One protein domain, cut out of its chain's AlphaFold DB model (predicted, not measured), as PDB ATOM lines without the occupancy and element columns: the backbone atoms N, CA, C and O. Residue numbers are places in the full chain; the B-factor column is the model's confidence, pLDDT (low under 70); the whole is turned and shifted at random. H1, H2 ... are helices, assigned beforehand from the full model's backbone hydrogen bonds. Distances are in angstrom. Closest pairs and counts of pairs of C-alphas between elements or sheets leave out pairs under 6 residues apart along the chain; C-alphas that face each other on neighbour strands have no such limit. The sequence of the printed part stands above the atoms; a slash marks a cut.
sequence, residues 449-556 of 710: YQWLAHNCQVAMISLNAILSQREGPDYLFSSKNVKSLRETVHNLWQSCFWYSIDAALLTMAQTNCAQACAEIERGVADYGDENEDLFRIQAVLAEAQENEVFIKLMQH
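This is residues 449 to 556 of the 710 residues of the protein "SNF2_N domain-containing protein" of Rhizopus delemar (strain RA 99-880 / ATCC MYA-4621 / FGSC 9543 / NRRL 43880) (UniProt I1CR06). H1 runs through the middle of the model, with the helical hairpin of H3 and H4 packed across one side of it and H2 folded back on the other side. H2 meets H1 in a narrow V, closest near the beginning of H1, and the long link of residues 468 to 481 joins the spread ends; the short H5 turns a corner at the end of H4. The printed part has 108 residues with five named helices, H1 to H5 in order along the chain, and no named strand; the class is all helix. The whole is compact, with a radius of gyration of the C-alphas of 14.0 A, and spans 39 by 33 by 21 A.

H1, residues 449 to 467, touches H2, residues 482 to 495, at a shallow tilt of 25 degrees, opposite ways, a helical hairpin; their closest C-alphas, of His 454 and Ser 495, are 5.2 A apart. With its residues 456 to 463 alone, H1 touches residues 506 to 513 of H3, residues 503 to 521, at a steep tilt of 52 degrees, the same way; the closest C-alphas are those of Met 460 and Ala 509, 6.4 A. H1 also touches H4, residues 530 to 546, at a steep tilt of 39 degrees, opposite ways, closest at the C-alphas of Ala 459 and Ile 537, 5.4 A. H3 and H4 are a helical hairpin too, at a steep tilt of 40 degrees, with the C-alphas of Gln 510 and Leu 541 closest at 5.7 A. The helix packing is mostly crossed, with one of these four tilts shallow. H4 and H5, residues 548 to 554, touch only at the corner, and only just, with 3 pairs of C-alphas within 8 A; the closest are those of Ala 544 and Phe 550, 6.6 A. H5 is close to H1 but not clearly touching, the C-alphas of Tyr 449 and Phe 550 being 6.3 A apart. H2 is apart from H3, H4 and H5. In H1, H2, H3, H4 and H5 every O i to N i+4 pair is within hydrogen-bond range.

H1 begins at C-alpha 449, (72.938, 35.347, 90.292), and is 26.3 A long from first to last C-alpha. H2 is 19.9 A long, H3 26.7 A, H4 24.2 A and H5 9.9 A. H3 begins at C-alpha 503, (68.008, 25.887, 80.446), and H5 ends at C-alpha 554, (73.670, 30.411, 82.537).

The two C-alphas farthest apart are those of Gly 523 and His 556, 40.5 A. The printed part has no cut. The link from H1 to H2 is long, those from H2 to H3 and from H3 to H4 are short, and that from H4 to H5 is tight. The mean pLDDT of the printed part is 91.2, and no printed residue is under 70.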
ATOM      1  N   TYR A 449      73.073  36.378  91.329       91.12
ATOM      2  CA  TYR A 449      72.938  35.347  90.292       91.12
ATOM      3  C   TYR A 449      73.479  33.991  90.747       91.12
ATOM      4  O   TYR A 449      72.942  32.945  90.384       91.12
ATOM      5  N   GLN A 450      74.527  34.002  91.573       92.12
ATOM      6  CA  GLN A 450      75.054  32.791  92.191       92.12
ATOM      7  C   GLN A 450      74.045  32.191  93.182       92.12
ATOM      8  O   GLN A 450      73.844  30.977  93.199       92.12
ATOM      9  N   TRP A 451      73.398  33.038  93.983       93.56
ATOM     10  CA  TRP A 451      72.349  32.671  94.928       93.56
ATOM     11  C   TRP A 451      71.174  32.020  94.204       93.56
ATOM     12  O   TRP A 451      70.742  30.937  94.593       93.56
ATOM     13  N   LEU A 452      70.729  32.630  93.104       93.44
ATOM     14  CA  LEU A 452      69.635  32.109  92.293       93.44
ATOM     15  C   LEU A 452      69.995  30.748  91.684       93.44
ATOM     16  O   LEU A 452      69.235  29.793  91.828       93.44
ATOM     17  N   ALA A 453      71.198  30.602  91.116       92.69
ATOM     18  CA  ALA A 453      71.662  29.325  90.574       92.69
ATOM     19  C   ALA A 453      71.760  28.226  91.650       92.69
ATOM     20  O   ALA A 453      71.324  27.092  91.436       92.69
ATOM     21  N   HIS A 454      72.303  28.549  92.826       94.12
ATOM     22  CA  HIS A 454      72.376  27.609  93.944       94.12
ATOM     23  C   HIS A 454      70.980  27.165  94.395       94.12
ATOM     24  O   HIS A 454      70.726  25.970  94.553       94.12
ATOM     25  N   ASN A 455      70.050  28.108  94.535       94.31
ATOM     26  CA  ASN A 455      68.690  27.804  94.955       94.31
ATOM     27  C   ASN A 455      67.911  27.019  93.906       94.31
ATOM     28  O   ASN A 455      67.158  26.132  94.287       94.31
ATOM     29  N   CYS A 456      68.136  27.243  92.609       93.94
ATOM     30  CA  CYS A 456      67.588  26.374  91.569       93.94
ATOM     31  C   CYS A 456      68.086  24.924  91.714       93.94
ATOM     32  O   CYS A 456      67.301  23.996  91.533       93.94
ATOM     33  N   GLN A 457      69.359  24.697  92.071       93.06
ATOM     34  CA  GLN A 457      69.873  23.340  92.331       93.06
ATOM     35  C   GLN A 457      69.190  22.694  93.538       93.06
ATOM     36  O   GLN A 457      68.726  21.558  93.445       93.06
ATOM     37  N   VAL A 458      69.086  23.423  94.652       94.75
ATOM     38  CA  VAL A 458      68.375  22.951  95.850       94.75
ATOM     39  C   VAL A 458      66.909  22.661  95.521       94.75
ATOM     40  O   VAL A 458      66.406  21.593  95.859       94.75
ATOM     41  N   ALA A 459      66.253  23.558  94.787       94.94
ATOM     42  CA  ALA A 459      64.874  23.424  94.347       94.94
ATOM     43  C   ALA A 459      64.656  22.177  93.482       94.94
ATOM     44  O   ALA A 459      63.713  21.435  93.727       94.94
ATOM     45  N   MET A 460      65.540  21.887  92.522       92.69
ATOM     46  CA  MET A 460      65.449  20.679  91.691       92.69
ATOM     47  C   MET A 460      65.643  19.385  92.497       92.69
ATOM     48  O   MET A 460      64.960  18.392  92.235       92.69
ATOM     49  N   ILE A 461      66.542  19.385  93.489       93.31
ATOM     50  CA  ILE A 461      66.748  18.240  94.393       93.31
ATOM     51  C   ILE A 461      65.498  18.004  95.246       93.31
ATOM     52  O   ILE A 461      65.012  16.874  95.326       93.31
ATOM     53  N   SER A 462      64.969  19.066  95.855       94.00
ATOM     54  CA  SER A 462      63.755  19.005  96.671       94.00
ATOM     55  C   SER A 462      62.549  18.583  95.837       94.00
ATOM     56  O   SER A 462      61.817  17.685  96.241       94.00
ATOM     57  N   LEU A 463      62.391  19.142  94.635       94.81
ATOM     58  CA  LEU A 463      61.315  18.793  93.711       94.81
ATOM     59  C   LEU A 463      61.344  17.304  93.355       94.81
ATOM     60  O   LEU A 463      60.306  16.653  93.401       94.81
ATOM     61  N   ASN A 464      62.518  16.734  93.053       94.19
ATOM     62  CA  ASN A 464      62.629  15.294  92.812       94.19
ATOM     63  C   ASN A 464      62.178  14.474  94.031       94.19
ATOM     64  O   ASN A 464      61.433  13.514  93.861       94.19
ATOM     65  N   ALA A 465      62.605  14.855  95.238       92.56
ATOM     66  CA  ALA A 465      62.269  14.127  96.458       92.56
ATOM     67  C   ALA A 465      60.767  14.174  96.788       92.56
ATOM     68  O   ALA A 465      60.210  13.147  97.188       92.56
ATOM     69  N   ILE A 466      60.128  15.334  96.598       93.62
ATOM     70  CA  ILE A 466      58.694  15.544  96.849       93.62
ATOM     71  C   ILE A 466      57.863  14.803  95.797       93.62
ATOM     72  O   ILE A 466      57.006  13.992  96.145       93.62
ATOM     73  N   LEU A 467      58.153  15.000  94.503       91.94
ATOM     74  CA  LEU A 467      57.389  14.367  93.422       91.94
ATOM     75  C   LEU A 467      57.516  12.840  93.423       91.94
ATOM     76  O   LEU A 467      56.556  12.152  93.087       91.94
ATOM     77  N   SER A 468      58.671  12.298  93.823       91.56
ATOM     78  CA  SER A 468      58.849  10.849  93.961       91.56
ATOM     79  C   SER A 468      58.314  10.299  95.287       91.56
ATOM     80  O   SER A 468      58.446   9.102  95.527       91.56
ATOM     81  N   GLN A 469      57.824  11.154  96.192       90.25
ATOM     82  CA  GLN A 469      57.451  10.805  97.569       90.25
ATOM     83  C   GLN A 469      58.538   9.993  98.295       90.25
ATOM     84  O   GLN A 469      58.252   9.141  99.129       90.25
ATOM     85  N   ARG A 470      59.812  10.241  97.959       90.88
ATOM     86  CA  ARG A 470      60.987   9.497  98.455       90.88
ATOM     87  C   ARG A 470      60.982   7.987  98.172       90.88
ATOM     88  O   ARG A 470      61.738   7.236  98.793       90.88
ATOM     89  N   GLU A 471      60.185   7.540  97.210       89.50
ATOM     90  CA  GLU A 471      60.039   6.137  96.844       89.50
ATOM     91  C   GLU A 471      60.305   5.889  95.351       89.50
ATOM     92  O   GLU A 471      60.357   6.793  94.517       89.50
ATOM     93  N   GLY A 472      60.500   4.617  94.999       88.69
ATOM     94  CA  GLY A 472      60.579   4.186  93.606       88.69
ATOM     95  C   GLY A 472      61.951   4.336  92.925       88.69
ATOM     96  O   GLY A 472      62.973   4.617  93.561       88.69
ATOM     97  N   PRO A 473      62.006   4.039  91.612       86.56
ATOM     98  CA  PRO A 473      63.238   4.082  90.825       86.56
ATOM     99  C   PRO A 473      63.698   5.507  90.490       86.56
ATOM    100  O   PRO A 473      64.896   5.702  90.304       86.56
ATOM    101  N   ASP A 474      62.786   6.480  90.456       85.69
ATOM    102  CA  ASP A 474      63.072   7.869  90.063       85.69
ATOM    103  C   ASP A 474      63.529   8.750  91.238       85.69
ATOM    104  O   ASP A 474      63.993   9.876  91.042       85.69
ATOM    105  N   TYR A 475      63.457   8.231  92.468       92.75
ATOM    106  CA  TYR A 475      63.953   8.920  93.654       92.75
ATOM    107  C   TYR A 475      65.482   9.024  93.642       92.75
ATOM    108  O   TYR A 475      66.194   8.011  93.629       92.75
ATOM    109  N   LEU A 476      66.013  10.247  93.700       90.00
ATOM    110  CA  LEU A 476      67.448  10.521  93.585       90.00
ATOM    111  C   LEU A 476      68.294   9.798  94.648       90.00
ATOM    112  O   LEU A 476      69.408   9.366  94.350       90.00
ATOM    113  N   PHE A 477      67.768   9.609  95.863       90.81
ATOM    114  CA  PHE A 477      68.491   8.959  96.968       90.81
ATOM    115  C   PHE A 477      68.293   7.433  97.024       90.81
ATOM    116  O   PHE A 477      68.720   6.779  97.977       90.81
ATOM    117  N   SER A 478      67.679   6.842  95.997       91.25
ATOM    118  CA  SER A 478      67.594   5.390  95.842       91.25
ATOM    119  C   SER A 478      68.982   4.764  95.647       91.25
ATOM    120  O   SER A 478      69.858   5.324  94.985       91.25
ATOM    121  N   SER A 479      69.180   3.539  96.147       89.38
ATOM    122  CA  SER A 479      70.443   2.793  96.005       89.38
ATOM    123  C   SER A 479      70.841   2.524  94.546       89.38
ATOM    124  O   SER A 479      72.011   2.267  94.263       89.38
ATOM    125  N   LYS A 480      69.890   2.621  93.607       90.31
ATOM    126  CA  LYS A 480      70.131   2.504  92.160       90.31
ATOM    127  C   LYS A 480      70.703   3.784  91.533       90.31
ATOM    128  O   LYS A 480      71.399   3.691  90.525       90.31
ATOM    129  N   ASN A 481      70.493   4.948  92.153       90.75
ATOM    130  CA  ASN A 481      70.809   6.268  91.591       90.75
ATOM    131  C   ASN A 481      72.096   6.892  92.153       90.75
ATOM    132  O   ASN A 481      72.348   8.078  91.967       90.75
ATOM    133  N   VAL A 482      72.971   6.097  92.783       90.06
ATOM    134  CA  VAL A 482      74.222   6.574  93.416       90.06
ATOM    135  C   VAL A 482      75.105   7.390  92.466       90.06
ATOM    136  O   VAL A 482      75.767   8.332  92.902       90.06
ATOM    137  N   LYS A 483      75.137   7.047  91.170       90.81
ATOM    138  CA  LYS A 483      75.907   7.806  90.173       90.81
ATOM    139  C   LYS A 483      75.320   9.209  89.976       90.81
ATOM    140  O   LYS A 483      76.064  10.175  90.109       90.81
ATOM    141  N   SER A 484      74.015   9.297  89.730       87.88
ATOM    142  CA  SER A 484      73.296  10.562  89.559       87.88
ATOM    143  C   SER A 484      73.358  11.410  90.828       87.88
ATOM    144  O   SER A 484      73.686  12.583  90.755       87.88
ATOM    145  N   LEU A 485      73.176  10.806  92.008       90.75
ATOM    146  CA  LEU A 485      73.290  11.505  93.289       90.75
ATOM    147  C   LEU A 485      74.681  12.123  93.488       90.75
ATOM    148  O   LEU A 485      74.789  13.264  93.923       90.75
ATOM    149  N   ARG A 486      75.758  11.396  93.159       89.69
ATOM    150  CA  ARG A 486      77.125  11.944  93.240       89.69
ATOM    151  C   ARG A 486      77.329  13.126  92.298       89.69
ATOM    152  O   ARG A 486      78.004  14.075  92.681       89.69
ATOM    153  N   GLU A 487      76.763  13.063  91.098       89.50
ATOM    154  CA  GLU A 487      76.803  14.156  90.127       89.50
ATOM    155  C   GLU A 487      76.009  15.371  90.621       89.50
ATOM    156  O   GLU A 487      76.538  16.475  90.642       89.50
ATOM    157  N   THR A 488      74.802  15.172  91.148       89.50
ATOM    158  CA  THR A 488      73.987  16.246  91.728       89.50
ATOM    159  C   THR A 488      74.653  16.897  92.942       89.50
ATOM    160  O   THR A 488      74.693  18.119  93.031       89.50
ATOM    161  N   VAL A 489      75.240  16.113  93.855       90.44
ATOM    162  CA  VAL A 489      76.009  16.650  94.995       90.44
ATOM    163  C   VAL A 489      77.236  17.422  94.509       90.44
ATOM    164  O   VAL A 489      77.547  18.484  95.043       90.44
ATOM    165  N   HIS A 490      77.917  16.926  93.473       87.88
ATOM    166  CA  HIS A 490      79.030  17.640  92.862       87.88
ATOM    167  C   HIS A 490      78.585  18.979  92.258       87.88
ATOM    168  O   HIS A 490      79.231  19.990  92.521       87.88
ATOM    169  N   ASN A 491      77.471  19.009  91.523       88.12
ATOM    170  CA  ASN A 491      76.900  20.221  90.929       88.12
ATOM    171  C   ASN A 491      76.443  21.218  92.003       88.12
ATOM    172  O   ASN A 491      76.690  22.418  91.881       88.12
ATOM    173  N   LEU A 492      75.863  20.724  93.101       90.75
ATOM    174  CA  LEU A 492      75.516  21.541  94.262       90.75
ATOM    175  C   LEU A 492      76.767  22.206  94.854       90.75
ATOM    176  O   LEU A 492      76.757  23.410  95.094       90.75
ATOM    177  N   TRP A 493      77.873  21.476  95.015       89.12
ATOM    178  CA  TRP A 493      79.141  22.076  95.445       89.12
ATOM    179  C   TRP A 493      79.713  23.055  94.416       89.12
ATOM    180  O   TRP A 493      80.198  24.116  94.806       89.12
ATOM    181  N   GLN A 494      79.611  22.756  93.115       86.69
ATOM    182  CA  GLN A 494      80.036  23.683  92.061       86.69
ATOM    183  C   GLN A 494      79.254  24.994  92.101       86.69
ATOM    184  O   GLN A 494      79.851  26.050  91.926       86.69
ATOM    185  N   SER A 495      77.954  24.966  92.405       89.44
ATOM    186  CA  SER A 495      77.143  26.189  92.500       89.44
ATOM    187  C   SER A 495      77.607  27.143  93.616       89.44
ATOM    188  O   SER A 495      77.466  28.359  93.490       89.44
ATOM    189  N   CYS A 496      78.282  26.633  94.659       89.31
ATOM    190  CA  CYS A 496      78.940  27.465  95.674       89.31
ATOM    191  C   CYS A 496      80.171  28.230  95.140       89.31
ATOM    192  O   CYS A 496      80.668  29.137  95.814       89.31
ATOM    193  N   PHE A 497      80.662  27.898  93.943       88.31
ATOM    194  CA  PHE A 497      81.661  28.667  93.201       88.31
ATOM    195  C   PHE A 497      81.050  29.349  91.969       88.31
ATOM    196  O   PHE A 497      80.978  30.576  91.934       88.31
ATOM    197  N   TRP A 498      80.632  28.560  90.981       88.25
ATOM    198  CA  TRP A 498      79.828  28.929  89.817       88.25
ATOM    199  C   TRP A 498      79.384  27.640  89.113       88.25
ATOM    200  O   TRP A 498      80.195  26.737  88.896       88.25
ATOM    201  N   TYR A 499      78.108  27.550  88.750       87.25
ATOM    202  CA  TYR A 499      77.565  26.421  88.000       87.25
ATOM    203  C   TYR A 499      76.537  26.926  86.991       87.25
ATOM    204  O   TYR A 499      75.585  27.608  87.368       87.25
ATOM    205  N   SER A 500      76.740  26.576  85.723       87.25
ATOM    206  CA  SER A 500      75.802  26.852  84.637       87.25
ATOM    207  C   SER A 500      74.692  25.802  84.660       87.25
ATOM    208  O   SER A 500      74.946  24.600  84.567       87.25
ATOM    209  N   ILE A 501      73.454  26.261  84.836       86.56
ATOM    210  CA  ILE A 501      72.271  25.404  84.804       86.56
ATOM    211  C   ILE A 501      71.821  25.248  83.358       86.56
ATOM    212  O   ILE A 501      71.657  26.236  82.644       86.56
ATOM    213  N   ASP A 502      71.563  24.010  82.943       87.50
ATOM    214  CA  ASP A 502      70.947  23.742  81.648       87.50
ATOM    215  C   ASP A 502      69.531  24.340  81.606       87.50
ATOM    216  O   ASP A 502      68.659  23.983  82.407       87.50
ATOM    217  N   ALA A 503      69.296  25.238  80.649       87.12
ATOM    218  CA  ALA A 503      68.008  25.887  80.446       87.12
ATOM    219  C   ALA A 503      66.876  24.877  80.179       87.12
ATOM    220  O   ALA A 503      65.738  25.106  80.597       87.12
ATOM    221  N   ALA A 504      67.172  23.741  79.533       88.94
ATOM    222  CA  ALA A 504      66.187  22.687  79.312       88.94
ATOM    223  C   ALA A 504      65.764  22.032  80.635       88.94
ATOM    224  O   ALA A 504      64.569  21.865  80.882       88.94
ATOM    225  N   LEU A 505      66.724  21.731  81.516       89.06
ATOM    226  CA  LEU A 505      66.439  21.175  82.843       89.06
ATOM    227  C   LEU A 505      65.662  22.162  83.715       89.06
ATOM    228  O   LEU A 505      64.710  21.754  84.378       89.06
ATOM    229  N   LEU A 506      66.019  23.449  83.675       91.31
ATOM    230  CA  LEU A 506      65.296  24.496  84.397       91.31
ATOM    231  C   LEU A 506      63.832  24.573  83.940       91.31
ATOM    232  O   LEU A 506      62.924  24.552  84.769       91.31
ATOM    233  N   THR A 507      63.602  24.571  82.624       92.69
ATOM    234  CA  THR A 507      62.252  24.611  82.036       92.69
ATOM    235  C   THR A 507      61.440  23.368  82.408       92.69
ATOM    236  O   THR A 507      60.266  23.472  82.766       92.69
ATOM    237  N   MET A 508      62.056  22.181  82.369       92.50
ATOM    238  CA  MET A 508      61.404  20.934  82.777       92.50
ATOM    239  C   MET A 508      61.026  20.948  84.260       92.50
ATOM    240  O   MET A 508      59.907  20.579  84.609       92.50
ATOM    241  N   ALA A 509      61.933  21.390  85.134       93.19
ATOM    242  CA  ALA A 509      61.671  21.494  86.565       93.19
ATOM    243  C   ALA A 509      60.533  22.482  86.856       93.19
ATOM    244  O   ALA A 509      59.630  22.165  87.628       93.19
ATOM    245  N   GLN A 510      60.534  23.639  86.190       93.94
ATOM    246  CA  GLN A 510      59.483  24.645  86.325       93.94
ATOM    247  C   GLN A 510      58.127  24.114  85.845       93.94
ATOM    248  O   GLN A 510      57.135  24.259  86.557       93.94
ATOM    249  N   THR A 511      58.089  23.422  84.703       94.62
ATOM    250  CA  THR A 511      56.856  22.823  84.162       94.62
ATOM    251  C   THR A 511      56.292  21.758  85.105       94.62
ATOM    252  O   THR A 511      55.108  21.790  85.437       94.62
ATOM    253  N   ASN A 512      57.144  20.848  85.590       93.88
ATOM    254  CA  ASN A 512      56.739  19.787  86.514       93.88
ATOM    255  C   ASN A 512      56.237  20.358  87.846       93.88
ATOM    256  O   ASN A 512      55.218  19.909  88.366       93.88
ATOM    257  N   CYS A 513      56.927  21.369  88.384       95.06
ATOM    258  CA  CYS A 513      56.512  22.031  89.615       95.06
ATOM    259  C   CYS A 513      55.185  22.775  89.431       95.06
ATOM    260  O   CYS A 513      54.293  22.639  90.261       95.06
ATOM    261  N   ALA A 514      55.021  23.514  88.330       94.12
ATOM    262  CA  ALA A 514      53.788  24.238  88.033       94.12
ATOM    263  C   ALA A 514      52.591  23.293  87.867       94.12
ATOM    264  O   ALA A 514      51.492  23.606  88.327       94.12
ATOM    265  N   GLN A 515      52.798  22.122  87.254       94.19
ATOM    266  CA  GLN A 515      51.766  21.095  87.164       94.19
ATOM    267  C   GLN A 515      51.375  20.570  88.552       94.19
ATOM    268  O   GLN A 515      50.185  20.525  88.858       94.19
ATOM    269  N   ALA A 516      52.352  20.230  89.399       92.38
ATOM    270  CA  ALA A 516      52.088  19.750  90.754       92.38
ATOM    271  C   ALA A 516      51.350  20.799  91.605       92.38
ATOM    272  O   ALA A 516      50.347  20.479  92.239       92.38
ATOM    273  N   CYS A 517      51.765  22.070  91.552       93.12
ATOM    274  CA  CYS A 517      51.071  23.175  92.220       93.12
ATOM    275  C   CYS A 517      49.620  23.323  91.731       93.12
ATOM    276  O   CYS A 517      48.706  23.448  92.544       93.12
ATOM    277  N   ALA A 518      49.378  23.227  90.419       93.81
ATOM    278  CA  ALA A 518      48.027  23.288  89.865       93.81
ATOM    279  C   ALA A 518      47.153  22.083  90.270       93.81
ATOM    280  O   ALA A 518      45.936  22.218  90.407       93.81
ATOM    281  N   GLU A 519      47.739  20.897  90.445       92.75
ATOM    282  CA  GLU A 519      47.036  19.708  90.944       92.75
ATOM    283  C   GLU A 519      46.668  19.843  92.428       92.75
ATOM    284  O   GLU A 519      45.562  19.446  92.806       92.75
ATOM    285  N   ILE A 520      47.528  20.472  93.237       92.56
ATOM    286  CA  ILE A 520      47.251  20.814  94.641       92.56
ATOM    287  C   ILE A 520      46.104  21.825  94.736       92.56
ATOM    288  O   ILE A 520      45.140  21.600  95.465       92.56
ATOM    289  N   GLU A 521      46.143  22.903  93.947       92.00
ATOM    290  CA  GLU A 521      45.078  23.919  93.924       92.00
ATOM    291  C   GLU A 521      43.716  23.345  93.501       92.00
ATOM    292  O   GLU A 521      42.669  23.794  93.971       92.00
ATOM    293  N   ARG A 522      43.714  22.328  92.629       92.50
ATOM    294  CA  ARG A 522      42.500  21.605  92.207       92.50
ATOM    295  C   ARG A 522      42.056  20.523  93.198       92.50
ATOM    296  O   ARG A 522      41.002  19.927  92.978       92.50
ATOM    297  N   GLY A 523      42.837  20.245  94.244       89.25
ATOM    298  CA  GLY A 523      42.579  19.181  95.218       89.25
ATOM    299  C   GLY A 523      42.757  17.761  94.664       89.25
ATOM    300  O   GLY A 523      42.145  16.826  95.176       89.25
ATOM    301  N   VAL A 524      43.537  17.598  93.590       90.12
ATOM    302  CA  VAL A 524      43.810  16.303  92.935       90.12
ATOM    303  C   VAL A 524      45.014  15.598  93.567       90.12
ATOM    304  O   VAL A 524      45.014  14.371  93.664       90.12
ATOM    305  N   ALA A 525      46.015  16.361  94.008       86.50
ATOM    306  CA  ALA A 525      47.215  15.868  94.676       86.50
ATOM    307  C   ALA A 525      47.399  16.572  96.028       86.50
ATOM    308  O   ALA A 525      47.027  17.734  96.177       86.50
ATOM    309  N   ASP A 526      47.976  15.873  97.004       90.06
ATOM    310  CA  ASP A 526      48.308  16.423  98.318       90.06
ATOM    311  C   ASP A 526      49.606  15.784  98.828       90.06
ATOM    312  O   ASP A 526      49.688  14.560  98.965       90.06
ATOM    313  N   TYR A 527      50.618  16.614  99.084       89.31
ATOM    314  CA  TYR A 527      51.924  16.223  99.620       89.31
ATOM    315  C   TYR A 527      52.090  16.633 101.098       89.31
ATOM    316  O   TYR A 527      53.199  16.615 101.633       89.31
ATOM    317  N   GLY A 528      51.002  17.001 101.785       90.00
ATOM    318  CA  GLY A 528      51.017  17.407 103.189       90.00
ATOM    319  C   GLY A 528      51.740  18.739 103.408       90.00
ATOM    320  O   GLY A 528      51.503  19.711 102.689       90.00
ATOM    321  N   ASP A 529      52.638  18.788 104.396       88.12
ATOM    322  CA  ASP A 529      53.404  19.997 104.749       88.12
ATOM    323  C   ASP A 529      54.302  20.487 103.590       88.12
ATOM    324  O   ASP A 529      54.625  21.670 103.498       88.12
ATOM    325  N   GLU A 530      54.657  19.597 102.657       91.12
ATOM    326  CA  GLU A 530      55.535  19.894 101.515       91.12
ATOM    327  C   GLU A 530      54.830  20.672 100.394       91.12
ATOM    328  O   GLU A 530      55.486  21.177  99.480       91.12
ATOM    329  N   ASN A 531      53.501  20.823 100.465       91.50
ATOM    330  CA  ASN A 531      52.752  21.664  99.530       91.50
ATOM    331  C   ASN A 531      53.266  23.114  99.563       91.50
ATOM    332  O   ASN A 531      53.412  23.735  98.511       91.50
ATOM    333  N   GLU A 532      53.586  23.650 100.749       91.62
ATOM    334  CA  GLU A 532      54.141  25.004 100.884       91.62
ATOM    335  C   GLU A 532      55.529  25.110 100.231       91.62
ATOM    336  O   GLU A 532      55.837  26.099  99.561       91.62
ATOM    337  N   ASP A 533      56.352  24.069 100.369       93.38
ATOM    338  CA  ASP A 533      57.676  24.019  99.755       93.38
ATOM    339  C   ASP A 533      57.598  23.971  98.224       93.38
ATOM    340  O   ASP A 533      58.410  24.619  97.565       93.38
ATOM    341  N   LEU A 534      56.598  23.301  97.641       94.25
ATOM    342  CA  LEU A 534      56.365  23.321  96.190       94.25
ATOM    343  C   LEU A 534      56.045  24.730  95.671       94.25
ATOM    344  O   LEU A 534      56.613  25.140  94.661       94.25
ATOM    345  N   PHE A 535      55.222  25.512  96.377       94.19
ATOM    346  CA  PHE A 535      54.965  26.908  95.993       94.19
ATOM    347  C   PHE A 535      56.225  27.783  96.105       94.19
ATOM    348  O   PHE A 535      56.478  28.621  95.238       94.19
ATOM    349  N   ARG A 536      57.063  27.565  97.129       94.69
ATOM    350  CA  ARG A 536      58.362  28.253  97.259       94.69
ATOM    351  C   ARG A 536      59.320  27.872  96.130       94.69
ATOM    352  O   ARG A 536      59.971  28.745  95.560       94.69
ATOM    353  N   ILE A 537      59.387  26.587  95.782       96.12
ATOM    354  CA  ILE A 537      60.180  26.078  94.656       96.12
ATOM    355  C   ILE A 537      59.703  26.712  93.348       96.12
ATOM    356  O   ILE A 537      60.529  27.203  92.579       96.12
ATOM    357  N   GLN A 538      58.390  26.755  93.114       95.06
ATOM    358  CA  GLN A 538      57.810  27.370  91.924       95.06
ATOM    359  C   GLN A 538      58.209  28.844  91.804       95.06
ATOM    360  O   GLN A 538      58.606  29.264  90.720       95.06
ATOM    361  N   ALA A 539      58.162  29.605  92.903       94.81
ATOM    362  CA  ALA A 539      58.558  31.011  92.913       94.81
ATOM    363  C   ALA A 539      60.035  31.203  92.525       94.81
ATOM    364  O   ALA A 539      60.336  32.022  91.661       94.81
ATOM    365  N   VAL A 540      60.946  30.402  93.093       94.94
ATOM    366  CA  VAL A 540      62.386  30.467  92.774       94.94
ATOM    367  C   VAL A 540      62.658  30.094  91.314       94.94
ATOM    368  O   VAL A 540      63.445  30.754  90.635       94.94
ATOM    369  N   LEU A 541      62.023  29.031  90.812       95.00
ATOM    370  CA  LEU A 541      62.200  28.595  89.424       95.00
ATOM    371  C   LEU A 541      61.607  29.607  88.430       95.00
ATOM    372  O   LEU A 541      62.198  29.826  87.374       95.00
ATOM    373  N   ALA A 542      60.483  30.241  88.775       93.50
ATOM    374  CA  ALA A 542      59.883  31.307  87.978       93.50
ATOM    375  C   ALA A 542      60.784  32.550  87.933       93.50
ATOM    376  O   ALA A 542      61.084  33.029  86.843       93.50
ATOM    377  N   GLU A 543      61.310  33.000  89.079       94.12
ATOM    378  CA  GLU A 543      62.255  34.124  89.152       94.12
ATOM    379  C   GLU A 543      63.489  33.887  88.265       94.12
ATOM    380  O   GLU A 543      63.919  34.772  87.524       94.12
ATOM    381  N   ALA A 544      64.035  32.668  88.281       93.31
ATOM    382  CA  ALA A 544      65.159  32.286  87.432       93.31
ATOM    383  C   ALA A 544      64.830  32.318  85.933       93.31
ATOM    384  O   ALA A 544      65.667  32.725  85.129       93.31
ATOM    385  N   GLN A 545      63.628  31.897  85.546       91.25
ATOM    386  CA  GLN A 545      63.221  31.834  84.144       91.25
ATOM    387  C   GLN A 545      62.810  33.196  83.573       91.25
ATOM    388  O   GLN A 545      63.034  33.452  82.391       91.25
ATOM    389  N   GLU A 546      62.238  34.070  84.402       91.94
ATOM    390  CA  GLU A 546      61.849  35.434  84.027       91.94
ATOM    391  C   GLU A 546      63.056  36.380  83.928       91.94
ATOM    392  O   GLU A 546      63.023  37.374  83.202       91.94
ATOM    393  N   ASN A 547      64.154  36.068  84.622       91.38
ATOM    394  CA  ASN A 547      65.358  36.887  84.611       91.38
ATOM    395  C   ASN A 547      66.207  36.643  83.346       91.38
ATOM    396  O   ASN A 547      67.049  35.745  83.287       91.38
ATOM    397  N   GLU A 548      66.039  37.498  82.330       89.25
ATOM    398  CA  GLU A 548      66.789  37.403  81.067       89.25
ATOM    399  C   GLU A 548      68.314  37.441  81.252       89.25
ATOM    400  O   GLU A 548      69.047  36.744  80.545       89.25
ATOM    401  N   VAL A 549      68.808  38.254  82.195       89.50
ATOM    402  CA  VAL A 549      70.247  38.366  82.480       89.50
ATOM    403  C   VAL A 549      70.762  37.050  83.051       89.50
ATOM    404  O   VAL A 549      71.809  36.563  82.626       89.50
ATOM    405  N   PHE A 550      70.008  36.437  83.964       90.81
ATOM    406  CA  PHE A 550      70.330  35.128  84.523       90.81
ATOM    407  C   PHE A 550      70.372  34.047  83.438       90.81
ATOM    408  O   PHE A 550      71.351  33.307  83.362       90.81
ATOM    409  N   ILE A 551      69.379  33.990  82.547       89.88
ATOM    410  CA  ILE A 551      69.364  33.011  81.450       89.88
ATOM    411  C   ILE A 551      70.572  33.190  80.522       89.88
ATOM    412  O   ILE A 551      71.208  32.201  80.156       89.88
ATOM    413  N   LYS A 552      70.942  34.433  80.185       88.12
ATOM    414  CA  LYS A 552      72.162  34.721  79.410       88.12
ATOM    415  C   LYS A 552      73.423  34.279  80.159       88.12
ATOM    416  O   LYS A 552      74.283  33.643  79.562       88.12
ATOM    417  N   LEU A 553      73.520  34.550  81.462       88.12
ATOM    418  CA  LEU A 553      74.648  34.119  82.299       88.12
ATOM    419  C   LEU A 553      74.788  32.595  82.341       88.12
ATOM    420  O   LEU A 553      75.899  32.081  82.227       88.12
ATOM    421  N   MET A 554      73.675  31.872  82.465       89.31
ATOM    422  CA  MET A 554      73.670  30.411  82.537       89.31
ATOM    423  C   MET A 554      74.088  29.738  81.224       89.31
ATOM    424  O   MET A 554      74.427  28.561  81.246       89.31
ATOM    425  N   GLN A 555      74.152  30.450  80.094       85.62
ATOM    426  CA  GLN A 555      74.725  29.918  78.847       85.62
ATOM    427  C   GLN A 555      76.258  29.826  78.885       85.62
ATOM    428  O   GLN A 555      76.857  29.176  78.025       85.62
ATOM    429  N   HIS A 556      76.903  30.460  79.870       84.50
ATOM    430  CA  HIS A 556      78.352  30.488  80.003       84.50
ATOM    431  C   HIS A 556      78.831  29.638  81.193       84.50
ATOM    432  O   HIS A 556      78.333  29.783  82.312       84.50
TER     433      HIS A 556